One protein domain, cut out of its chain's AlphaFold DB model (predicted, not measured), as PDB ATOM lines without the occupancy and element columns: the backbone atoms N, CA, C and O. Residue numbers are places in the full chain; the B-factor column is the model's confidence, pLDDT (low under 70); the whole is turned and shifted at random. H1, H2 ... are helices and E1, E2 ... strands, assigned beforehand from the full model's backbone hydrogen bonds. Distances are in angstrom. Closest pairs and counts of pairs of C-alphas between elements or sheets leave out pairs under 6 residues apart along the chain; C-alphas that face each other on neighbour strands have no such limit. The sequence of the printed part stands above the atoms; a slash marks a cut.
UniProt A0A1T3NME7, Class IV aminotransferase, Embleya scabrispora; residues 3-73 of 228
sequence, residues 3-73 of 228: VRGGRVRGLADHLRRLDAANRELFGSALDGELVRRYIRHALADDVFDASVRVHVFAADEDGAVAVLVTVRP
ATOM      1  N   VAL A   3     159.519 174.491 187.289       97.88
ATOM      2  CA  VAL A   3     159.473 174.858 185.880       97.88
ATOM      3  C   VAL A   3     160.890 175.188 185.444       97.88
ATOM      4  O   VAL A   3     161.565 175.955 186.142       97.88
ATOM      5  N   ARG A   4     161.334 174.597 184.336       97.06
ATOM      6  CA  ARG A   4     162.583 174.941 183.656       97.06
ATOM      7  C   ARG A   4     162.325 175.104 182.165       97.06
ATOM      8  O   ARG A   4     161.726 174.217 181.555       97.06
ATOM      9  N   GLY A   5     162.706 176.239 181.585       96.12
ATOM     10  CA  GLY A   5     162.454 176.542 180.171       96.12
ATOM     11  C   GLY A   5     160.978 176.411 179.752       96.12
ATOM     12  O   GLY A   5     160.693 175.938 178.652       96.12
ATOM     13  N   GLY A   6     160.030 176.737 180.639       96.19
ATOM     14  CA  GLY A   6     158.587 176.575 180.399       96.19
ATOM     15  C   GLY A   6     158.081 175.123 180.428       96.19
ATOM     16  O   GLY A   6     156.988 174.829 179.935       96.19
ATOM     17  N   ARG A   7     158.872 174.198 180.981       97.25
ATOM     18  CA  ARG A   7     158.554 172.770 181.069       97.25
ATOM     19  C   ARG A   7     158.621 172.255 182.501       97.25
ATOM     20  O   ARG A   7     159.279 172.849 183.348       97.25
ATOM     21  N   VAL A   8     157.972 171.125 182.768       97.25
ATOM     22  CA  VAL A   8     157.912 170.463 184.079       97.25
ATOM     23  C   VAL A   8     158.138 168.962 183.909       97.25
ATOM     24  O   VAL A   8     157.503 168.340 183.064       97.25
ATOM     25  N   ARG A   9     158.982 168.348 184.745       96.69
ATOM     26  CA  ARG A   9     159.049 166.878 184.848       96.69
ATOM     27  C   ARG A   9     157.804 166.318 185.534       96.69
ATOM     28  O   ARG A   9     157.442 166.768 186.625       96.69
ATOM     29  N   GLY A  10     157.179 165.308 184.928       96.38
ATOM     30  CA  GLY A  10     156.017 164.619 185.499       96.38
ATOM     31  C   GLY A  10     154.781 165.514 185.599       96.38
ATOM     32  O   GLY A  10     154.038 165.443 186.584       96.38
ATOM     33  N   LEU A  11     154.552 166.389 184.612       97.62
ATOM     34  CA  LEU A  11     153.414 167.312 184.633       97.62
ATOM     35  C   LEU A  11     152.083 166.555 184.639       97.62
ATOM     36  O   LEU A  11     151.179 166.899 185.402       97.62
ATOM     37  N   ALA A  12     151.984 165.488 183.844       97.00
ATOM     38  CA  ALA A  12     150.812 164.619 183.832       97.00
ATOM     39  C   ALA A  12     150.534 164.009 185.219       97.00
ATOM     40  O   ALA A  12     149.381 163.959 185.648       97.00
ATOM     41  N   ASP A  13     151.574 163.617 185.962       97.94
ATOM     42  CA  ASP A  13     151.417 163.068 187.313       97.94
ATOM     43  C   ASP A  13     151.010 164.134 188.332       97.94
ATOM     44  O   ASP A  13     150.180 163.883 189.207       97.94
ATOM     45  N   HIS A  14     151.550 165.347 188.195       98.25
ATOM     46  CA  HIS A  14     151.124 166.492 188.989       98.25
ATOM     47  C   HIS A  14     149.627 166.780 188.819       98.25
ATOM     48  O   HIS A  14     148.938 166.953 189.828       98.25
ATOM     49  N   LEU A  15     149.134 166.813 187.577       98.38
ATOM     50  CA  LEU A  15     147.727 167.082 187.265       98.38
ATOM     51  C   LEU A  15     146.818 165.937 187.719       98.38
ATOM     52  O   LEU A  15     145.813 166.189 188.377       98.38
ATOM     53  N   ARG A  16     147.201 164.680 187.460       98.19
ATOM     54  CA  ARG A  16     146.425 163.503 187.879       98.19
ATOM     55  C   ARG A  16     146.280 163.422 189.393       98.19
ATOM     56  O   ARG A  16     145.189 163.173 189.890       98.19
ATOM     57  N   ARG A  17     147.365 163.661 190.139       98.19
ATOM     58  CA  ARG A  17     147.323 163.653 191.609       98.19
ATOM     59  C   ARG A  17     146.492 164.813 192.161       98.19
ATOM     60  O   ARG A  17     145.854 164.654 193.196       98.19
ATOM     61  N   LEU A  18     146.506 165.970 191.493       98.00
ATOM     62  CA  LEU A  18     145.667 167.107 191.866       98.00
ATOM     63  C   LEU A  18     144.179 166.801 191.644       98.00
ATOM     64  O   LEU A  18     143.388 167.031 192.552       98.00
ATOM     65  N   ASP A  19     143.815 166.246 190.485       98.06
ATOM     66  CA  ASP A  19     142.438 165.838 190.168       98.06
ATOM     67  C   ASP A  19     141.942 164.730 191.108       98.06
ATOM     68  O   ASP A  19     140.853 164.834 191.661       98.06
ATOM     69  N   ALA A  20     142.762 163.710 191.379       97.81
ATOM     70  CA  ALA A  20     142.409 162.647 192.320       97.81
ATOM     71  C   ALA A  20     142.087 163.199 193.722       97.81
ATOM     72  O   ALA A  20     141.046 162.873 194.289       97.81
ATOM     73  N   ALA A  21     142.928 164.100 194.243       96.56
ATOM     74  CA  ALA A  21     142.666 164.768 195.515       96.56
ATOM     75  C   ALA A  21     141.422 165.675 195.460       96.56
ATOM     76  O   ALA A  21     140.679 165.743 196.434       96.56
ATOM     77  N   ASN A  22     141.181 166.359 194.335       96.00
ATOM     78  CA  ASN A  22     139.996 167.200 194.148       96.00
ATOM     79  C   ASN A  22     138.704 166.375 194.190       96.00
ATOM     80  O   ASN A  22     137.759 166.753 194.875       96.00
ATOM     81  N   ARG A  23     138.683 165.224 193.511       96.00
ATOM     82  CA  ARG A  23     137.542 164.300 193.516       96.00
ATOM     83  C   ARG A  23     137.260 163.757 194.907       96.00
ATOM     84  O   ARG A  23     136.105 163.711 195.308       96.00
ATOM     85  N   GLU A  24     138.302 163.363 195.636       95.38
ATOM     86  CA  GLU A  24     138.145 162.815 196.983       95.38
ATOM     87  C   GLU A  24     137.651 163.867 197.985       95.38
ATOM     88  O   GLU A  24     136.792 163.568 198.808       95.38
ATOM     89  N   LEU A  25     138.161 165.101 197.909       92.88
ATOM     90  CA  LEU A  25     137.812 166.155 198.867       92.88
ATOM     91  C   LEU A  25     136.525 166.909 198.525       92.88
ATOM     92  O   LEU A  25     135.823 167.339 199.436       92.88
ATOM     93  N   PHE A  26     136.252 167.124 197.239       92.75
ATOM     94  CA  PHE A  26     135.204 168.036 196.766       92.75
ATOM     95  C   PHE A  26     134.200 167.368 195.816       92.75
ATOM     96  O   PHE A  26     133.297 168.030 195.316       92.75
ATOM     97  N   GLY A  27     134.346 166.071 195.528       93.12
ATOM     98  CA  GLY A  27     133.372 165.309 194.740       93.12
ATOM     99  C   GLY A  27     133.322 165.649 193.246       93.12
ATOM    100  O   GLY A  27     132.458 165.137 192.538       93.12
ATOM    101  N   SER A  28     134.236 166.483 192.739       93.06
ATOM    102  CA  SER A  28     134.223 166.967 191.352       93.06
ATOM    103  C   SER A  28     135.533 166.692 190.614       93.06
ATOM    104  O   SER A  28     136.595 166.520 191.209       93.06
ATOM    105  N   ALA A  29     135.456 166.621 189.284       95.75
ATOM    106  CA  ALA A  29     136.631 166.558 188.422       95.75
ATOM    107  C   ALA A  29     137.278 167.943 188.284       95.75
ATOM    108  O   ALA A  29     136.574 168.950 188.209       95.75
ATOM    109  N   LEU A  30     138.599 167.980 188.155       96.06
ATOM    110  CA  LEU A  30     139.363 169.175 187.829       96.06
ATOM    111  C   LEU A  30     139.951 169.062 186.419       96.06
ATOM    112  O   LEU A  30     140.730 168.157 186.122       96.06
ATOM    113  N   ASP A  31     139.605 170.012 185.550       96.75
ATOM    114  CA  ASP A  31     140.135 170.069 184.186       96.75
ATOM    115  C   ASP A  31     141.633 170.434 184.182       96.75
ATOM    116  O   ASP A  31     142.042 171.537 184.556       96.75
ATOM    117  N   GLY A  32     142.463 169.497 183.719       97.19
ATOM    118  CA  GLY A  32     143.906 169.681 183.608       97.19
ATOM    119  C   GLY A  32     144.319 170.791 182.635       97.19
ATOM    120  O   GLY A  32     145.309 171.477 182.903       97.19
ATOM    121  N   GLU A  33     143.571 171.027 181.552       97.56
ATOM    122  CA  GLU A  33     143.870 172.113 180.604       97.56
ATOM    123  C   GLU A  33     143.509 173.485 181.176       97.56
ATOM    124  O   GLU A  33     144.226 174.467 180.957       97.56
ATOM    125  N   LEU A  34     142.447 173.565 181.981       96.94
ATOM    126  CA  LEU A  34     142.160 174.762 182.767       96.94
ATOM    127  C   LEU A  34     143.313 175.082 183.730       96.94
ATOM    128  O   LEU A  34     143.785 176.220 183.758       96.94
ATOM    129  N   VAL A  35     143.823 174.080 184.455       98.06
ATOM    130  CA  VAL A  35     144.972 174.258 185.358       98.06
ATOM    131  C   VAL A  35     146.218 174.707 184.588       98.06
ATOM    132  O   VAL A  35     146.870 175.663 185.005       98.06
ATOM    133  N   ARG A  36     146.537 174.081 183.447       97.88
ATOM    134  CA  ARG A  36     147.662 174.495 182.586       97.88
ATOM    135  C   ARG A  36     147.525 175.941 182.131       97.88
ATOM    136  O   ARG A  36     148.482 176.703 182.232       97.88
ATOM    137  N   ARG A  37     146.335 176.350 181.689       97.56
ATOM    138  CA  ARG A  37     146.044 177.737 181.297       97.56
ATOM    139  C   ARG A  37     146.259 178.719 182.449       97.56
ATOM    140  O   ARG A  37     146.877 179.755 182.224       97.56
ATOM    141  N   TYR A  38     145.834 178.388 183.669       98.12
ATOM    142  CA  TYR A  38     146.124 179.219 184.844       98.12
ATOM    143  C   TYR A  38     147.615 179.271 185.184       98.12
ATOM    144  O   TYR A  38     148.108 180.331 185.562       98.12
ATOM    145  N   ILE A  39     148.354 178.171 185.010       97.94
ATOM    146  CA  ILE A  39     149.810 178.177 185.190       97.94
ATOM    147  C   ILE A  39     150.485 179.078 184.152       97.94
ATOM    148  O   ILE A  39     151.282 179.927 184.538       97.94
ATOM    149  N   ARG A  40     150.150 178.935 182.862       97.00
ATOM    150  CA  ARG A  40     150.695 179.786 181.788       97.00
ATOM    151  C   ARG A  40     150.393 181.260 182.045       97.00
ATOM    152  O   ARG A  40     151.287 182.085 181.952       97.00
ATOM    153  N   HIS A  41     149.160 181.576 182.445       96.75
ATOM    154  CA  HIS A  41     148.784 182.940 182.804       96.75
ATOM    155  C   HIS A  41     149.621 183.488 183.971       96.75
ATOM    156  O   HIS A  41     150.103 184.612 183.901       96.75
ATOM    157  N   ALA A  42     149.831 182.692 185.024       96.94
ATOM    158  CA  ALA A  42     150.592 183.117 186.197       96.94
ATOM    159  C   ALA A  42     152.103 183.261 185.941       96.94
ATOM    160  O   ALA A  42     152.756 184.042 186.631       96.94
ATOM    161  N   LEU A  43     152.664 182.505 184.991       96.00
ATOM    162  CA  LEU A  43     154.059 182.646 184.561       96.00
ATOM    163  C   LEU A  43     154.283 183.879 183.669       96.00
ATOM    164  O   LEU A  43     155.423 184.305 183.534       96.00
ATOM    165  N   ALA A  44     153.227 184.469 183.100       90.56
ATOM    166  CA  ALA A  44     153.342 185.495 182.062       90.56
ATOM    167  C   ALA A  44     154.218 185.028 180.873       90.56
ATOM    168  O   ALA A  44     154.525 183.841 180.732       90.56
ATOM    169  N   ASP A  45     154.575 185.948 179.978       86.75
ATOM    170  CA  ASP A  45     155.292 185.620 178.738       86.75
ATOM    171  C   ASP A  45     156.825 185.561 178.906       86.75
ATOM    172  O   ASP A  45     157.531 185.191 177.967       86.75
ATOM    173  N   ASP A  46     157.359 185.909 180.082       89.06
ATOM    174  CA  ASP A  46     158.794 186.091 180.329       89.06
ATOM    175  C   ASP A  46     159.378 185.232 181.469       89.06
ATOM    176  O   ASP A  46     160.604 185.151 181.602       89.06
ATOM    177  N   VAL A  47     158.557 184.526 182.261       93.56
ATOM    178  CA  VAL A  47     159.051 183.627 183.322       93.56
ATOM    179  C   VAL A  47     159.132 182.185 182.828       93.56
ATOM    180  O   VAL A  47     158.159 181.430 182.827       93.56
ATOM    181  N   PHE A  48     160.347 181.764 182.477       94.00
ATOM    182  CA  PHE A  48     160.612 180.407 181.992       94.00
ATOM    183  C   PHE A  48     161.117 179.443 183.073       94.00
ATOM    184  O   PHE A  48     160.933 178.234 182.928       94.00
ATOM    185  N   ASP A  49     161.675 179.959 184.173       97.69
ATOM    186  CA  ASP A  49     162.172 179.169 185.301       97.69
ATOM    187  C   ASP A  49     161.496 179.610 186.601       97.69
ATOM    188  O   ASP A  49     161.565 180.777 186.990       97.69
ATOM    189  N   ALA A  50     160.833 178.683 187.298       97.88
ATOM    190  CA  ALA A  50     160.057 179.020 188.491       97.88
ATOM    191  C   ALA A  50     159.765 177.826 189.405       97.88
ATOM    192  O   ALA A  50     159.755 176.665 188.997       97.88
ATOM    193  N   SER A  51     159.412 178.123 190.654       98.19
ATOM    194  CA  SER A  51     158.661 177.211 191.517       98.19
ATOM    195  C   SER A  51     157.168 177.529 191.408       98.19
ATOM    196  O   SER A  51     156.708 178.521 191.974       98.19
ATOM    197  N   VAL A  52     156.397 176.662 190.751       98.06
ATOM    198  CA  VAL A  52     154.937 176.807 190.631       98.06
ATOM    199  C   VAL A  52     154.221 175.919 191.643       98.06
ATOM    200  O   VAL A  52     154.550 174.735 191.826       98.06
ATOM    201  N   ARG A  53     153.200 176.471 192.296       97.25
ATOM    202  CA  ARG A  53     152.305 175.725 193.183       97.25
ATOM    203  C   ARG A  53     150.852 176.039 192.849       97.25
ATOM    204  O   ARG A  53     150.462 177.200 192.846       97.25
ATOM    205  N   VAL A  54     150.082 174.982 192.613       98.00
ATOM    206  CA  VAL A  54     148.636 175.031 192.392       98.00
ATOM    207  C   VAL A  54     147.944 174.579 193.670       98.00
ATOM    208  O   VAL A  54     148.320 173.562 194.258       98.00
ATOM    209  N   HIS A  55     146.960 175.354 194.097       96.81
ATOM    210  CA  HIS A  55     146.098 175.083 195.233       96.81
ATOM    211  C   HIS A  55     144.652 175.037 194.765       96.81
ATOM    212  O   HIS A  55     144.269 175.822 193.900       96.81
ATOM    213  N   VAL A  56     143.871 174.137 195.354       95.62
ATOM    214  CA  VAL A  56     142.437 174.027 195.101       95.62
ATOM    215  C   VAL A  56     141.711 174.070 196.438       95.62
ATOM    216  O   VAL A  56     142.157 173.441 197.404       95.62
ATOM    217  N   PHE A  57     140.643 174.856 196.496       93.00
ATOM    218  CA  PHE A  57     139.843 175.114 197.690       93.00
ATOM    219  C   PHE A  57     138.365 174.951 197.360       93.00
ATOM    220  O   PHE A  57     137.983 175.197 196.219       93.00
ATOM    221  N   ALA A  58     137.541 174.638 198.359       91.56
ATOM    222  CA  ALA A  58     136.108 174.879 198.253       91.56
ATOM    223  C   ALA A  58     135.871 176.392 198.116       91.56
ATOM    224  O   ALA A  58     136.433 177.179 198.884       91.56
ATOM    225  N   ALA A  59     135.108 176.787 197.102       89.75
ATOM    226  CA  ALA A  59     134.714 178.169 196.851       89.75
ATOM    227  C   ALA A  59     133.411 178.522 197.577       89.75
ATOM    228  O   ALA A  59     133.246 179.657 198.017       89.75
ATOM    229  N   ASP A  60     132.522 177.542 197.724       86.62
ATOM    230  CA  ASP A  60     131.238 177.638 198.411       86.62
ATOM    231  C   ASP A  60     130.872 176.297 199.076       86.62
ATOM    232  O   ASP A  60     131.640 175.329 199.045       86.62
ATOM    233  N   GLU A  61     129.711 176.264 199.731       81.19
ATOM    234  CA  GLU A  61     129.170 175.069 200.391       81.19
ATOM    235  C   GLU A  61     128.557 174.064 199.397       81.19
ATOM    236  O   GLU A  61     128.416 172.888 199.728       81.19
ATOM    237  N   ASP A  62     128.262 174.501 198.168       80.38
ATOM    238  CA  ASP A  62     127.624 173.706 197.111       80.38
ATOM    239  C   ASP A  62     128.629 172.853 196.311       80.38
ATOM    240  O   ASP A  62     128.262 172.125 195.384       80.38
ATOM    241  N   GLY A  63     129.911 172.909 196.680       77.69
ATOM    242  CA  GLY A  63     130.971 172.076 196.117       77.69
ATOM    243  C   GLY A  63     131.690 172.688 194.916       77.69
ATOM    244  O   GLY A  63     132.474 171.991 194.260       77.69
ATOM    245  N   ALA A  64     131.483 173.978 194.620       88.31
ATOM    246  CA  ALA A  64     132.323 174.670 193.652       88.31
ATOM    247  C   ALA A  64     133.757 174.784 194.185       88.31
ATOM    248  O   ALA A  64     133.993 174.903 195.390       88.31
ATOM    249  N   VAL A  65     134.739 174.771 193.280       93.56
ATOM    250  CA  VAL A  65     136.157 174.858 193.645       93.56
ATOM    251  C   VAL A  65     136.829 176.093 193.056       93.56
ATOM    252  O   VAL A  65     136.582 176.477 191.915       93.56
ATOM    253  N   ALA A  66     137.728 176.697 193.830       94.38
ATOM    254  CA  ALA A  66     138.587 177.795 193.405       94.38
ATOM    255  C   ALA A  66     140.029 177.305 193.234       94.38
ATOM    256  O   ALA A  66     140.561 176.596 194.091       94.38
ATOM    257  N   VAL A  67     140.682 177.728 192.148       96.38
ATOM    258  CA  VAL A  67     142.083 177.397 191.855       96.38
ATOM    259  C   VAL A  67     142.958 178.630 192.063       96.38
ATOM    260  O   VAL A  67     142.737 179.665 191.444       96.38
ATOM    261  N   LEU A  68     143.991 178.499 192.892       97.12
ATOM    262  CA  LEU A  68     145.023 179.517 193.087       97.12
ATOM    263  C   LEU A  68     146.360 178.991 192.578       97.12
ATOM    264  O   LEU A  68     146.853 177.958 193.040       97.12
ATOM    265  N   VAL A  69     146.991 179.745 191.683       98.06
ATOM    266  CA  VAL A  69     148.362 179.488 191.239       98.06
ATOM    267  C   VAL A  69     149.290 180.512 191.876       98.06
ATOM    268  O   VAL A  69     149.034 181.710 191.836       98.06
ATOM    269  N   THR A  70     150.381 180.034 192.466       97.12
ATOM    270  CA  THR A  70     151.450 180.888 192.991       97.12
ATOM    271  C   THR A  70     152.761 180.577 192.289       97.12
ATOM    272  O   THR A  70     153.097 179.408 192.063       97.12
ATOM    273  N   VAL A  71     153.500 181.638 191.975       97.75
ATOM    274  CA  VAL A  71     154.807 181.590 191.324       97.75
ATOM    275  C   VAL A  71     155.841 182.166 192.282       97.75
ATOM    276  O   VAL A  71     155.611 183.171 192.955       97.75
ATOM    277  N   ARG A  72     156.972 181.478 192.401       97.44
ATOM    278  CA  ARG A  72     158.145 181.898 193.173       97.44
ATOM    279  C   ARG A  72     159.397 181.669 192.326       97.44
ATOM    280  O   ARG A  72     159.320 180.874 191.386       97.44
ATOM    281  N   PRO A  73     160.548 182.265 192.691       97.25
ATOM    282  CA  PRO A  73     161.820 181.935 192.060       97.25
ATOM    283  C   PRO A  73     162.060 180.414 191.980       97.25
ATOM    284  O   PRO A  73     161.544 179.658 192.827       97.25
TER     285      PRO A  73
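AT A GLANCE: This is residues 3 to 73 of the 228 residues of the protein "Class IV aminotransferase" of Embleya scabrispora (UniProt A0A1T3NME7). E2 and E3 make a long two-stranded antiparallel hairpin; H2 packs on one face of it, and H1 runs alongside E2. Of mixed class, the 71 printed residues have two named helices and three named strands, in the order E1, H1, H2, E2, E3. The whole is compact, with a radius of gyration of the C-alphas of 12.7 A, and spans 38 by 21 by 18 A.

HOW THE PARTS SIT: E1, residues 7 to 9, pairs with no named strand and meets H1, residues 11 to 26, only through their link. H1 touches H2, residues 32 to 43, with residues 15 to 19 alone; the closest C-alphas, of Leu 15 and Gly 32, are 5.9 A apart. They run opposite ways at a steep tilt of 67 degrees, only just short of about perpendicular. E2, residues 50 to 58, and E3, residues 65 to 72, are a hairpin, with N 51 and O 72 within hydrogen-bond range at 2.8 A. The closest C-alphas of H2 and E3, Ile 39 and Val 69, are 6.4 A apart; those of H1 and E2, Phe 26 and Ala 58, 7.1 A. In H1 and H2 every O i to N i+4 pair is within hydrogen-bond range.

IN THESE COORDINATES: E1, 7.0 A long, begins at C-alpha 7 (158.554, 172.770, 181.069). H1 measures 21.9 A, H2 16.5 A, E2 26.2 A and E3 23.1 A, ending at C-alpha 72 (158.145, 181.898, 193.173).

THE WHOLE: The C-alphas farthest apart, of Gly 5 and Glu 61, are 39.0 A apart. The printed part has no cut, no link is long, and no printed residue is under 70 in pLDDT.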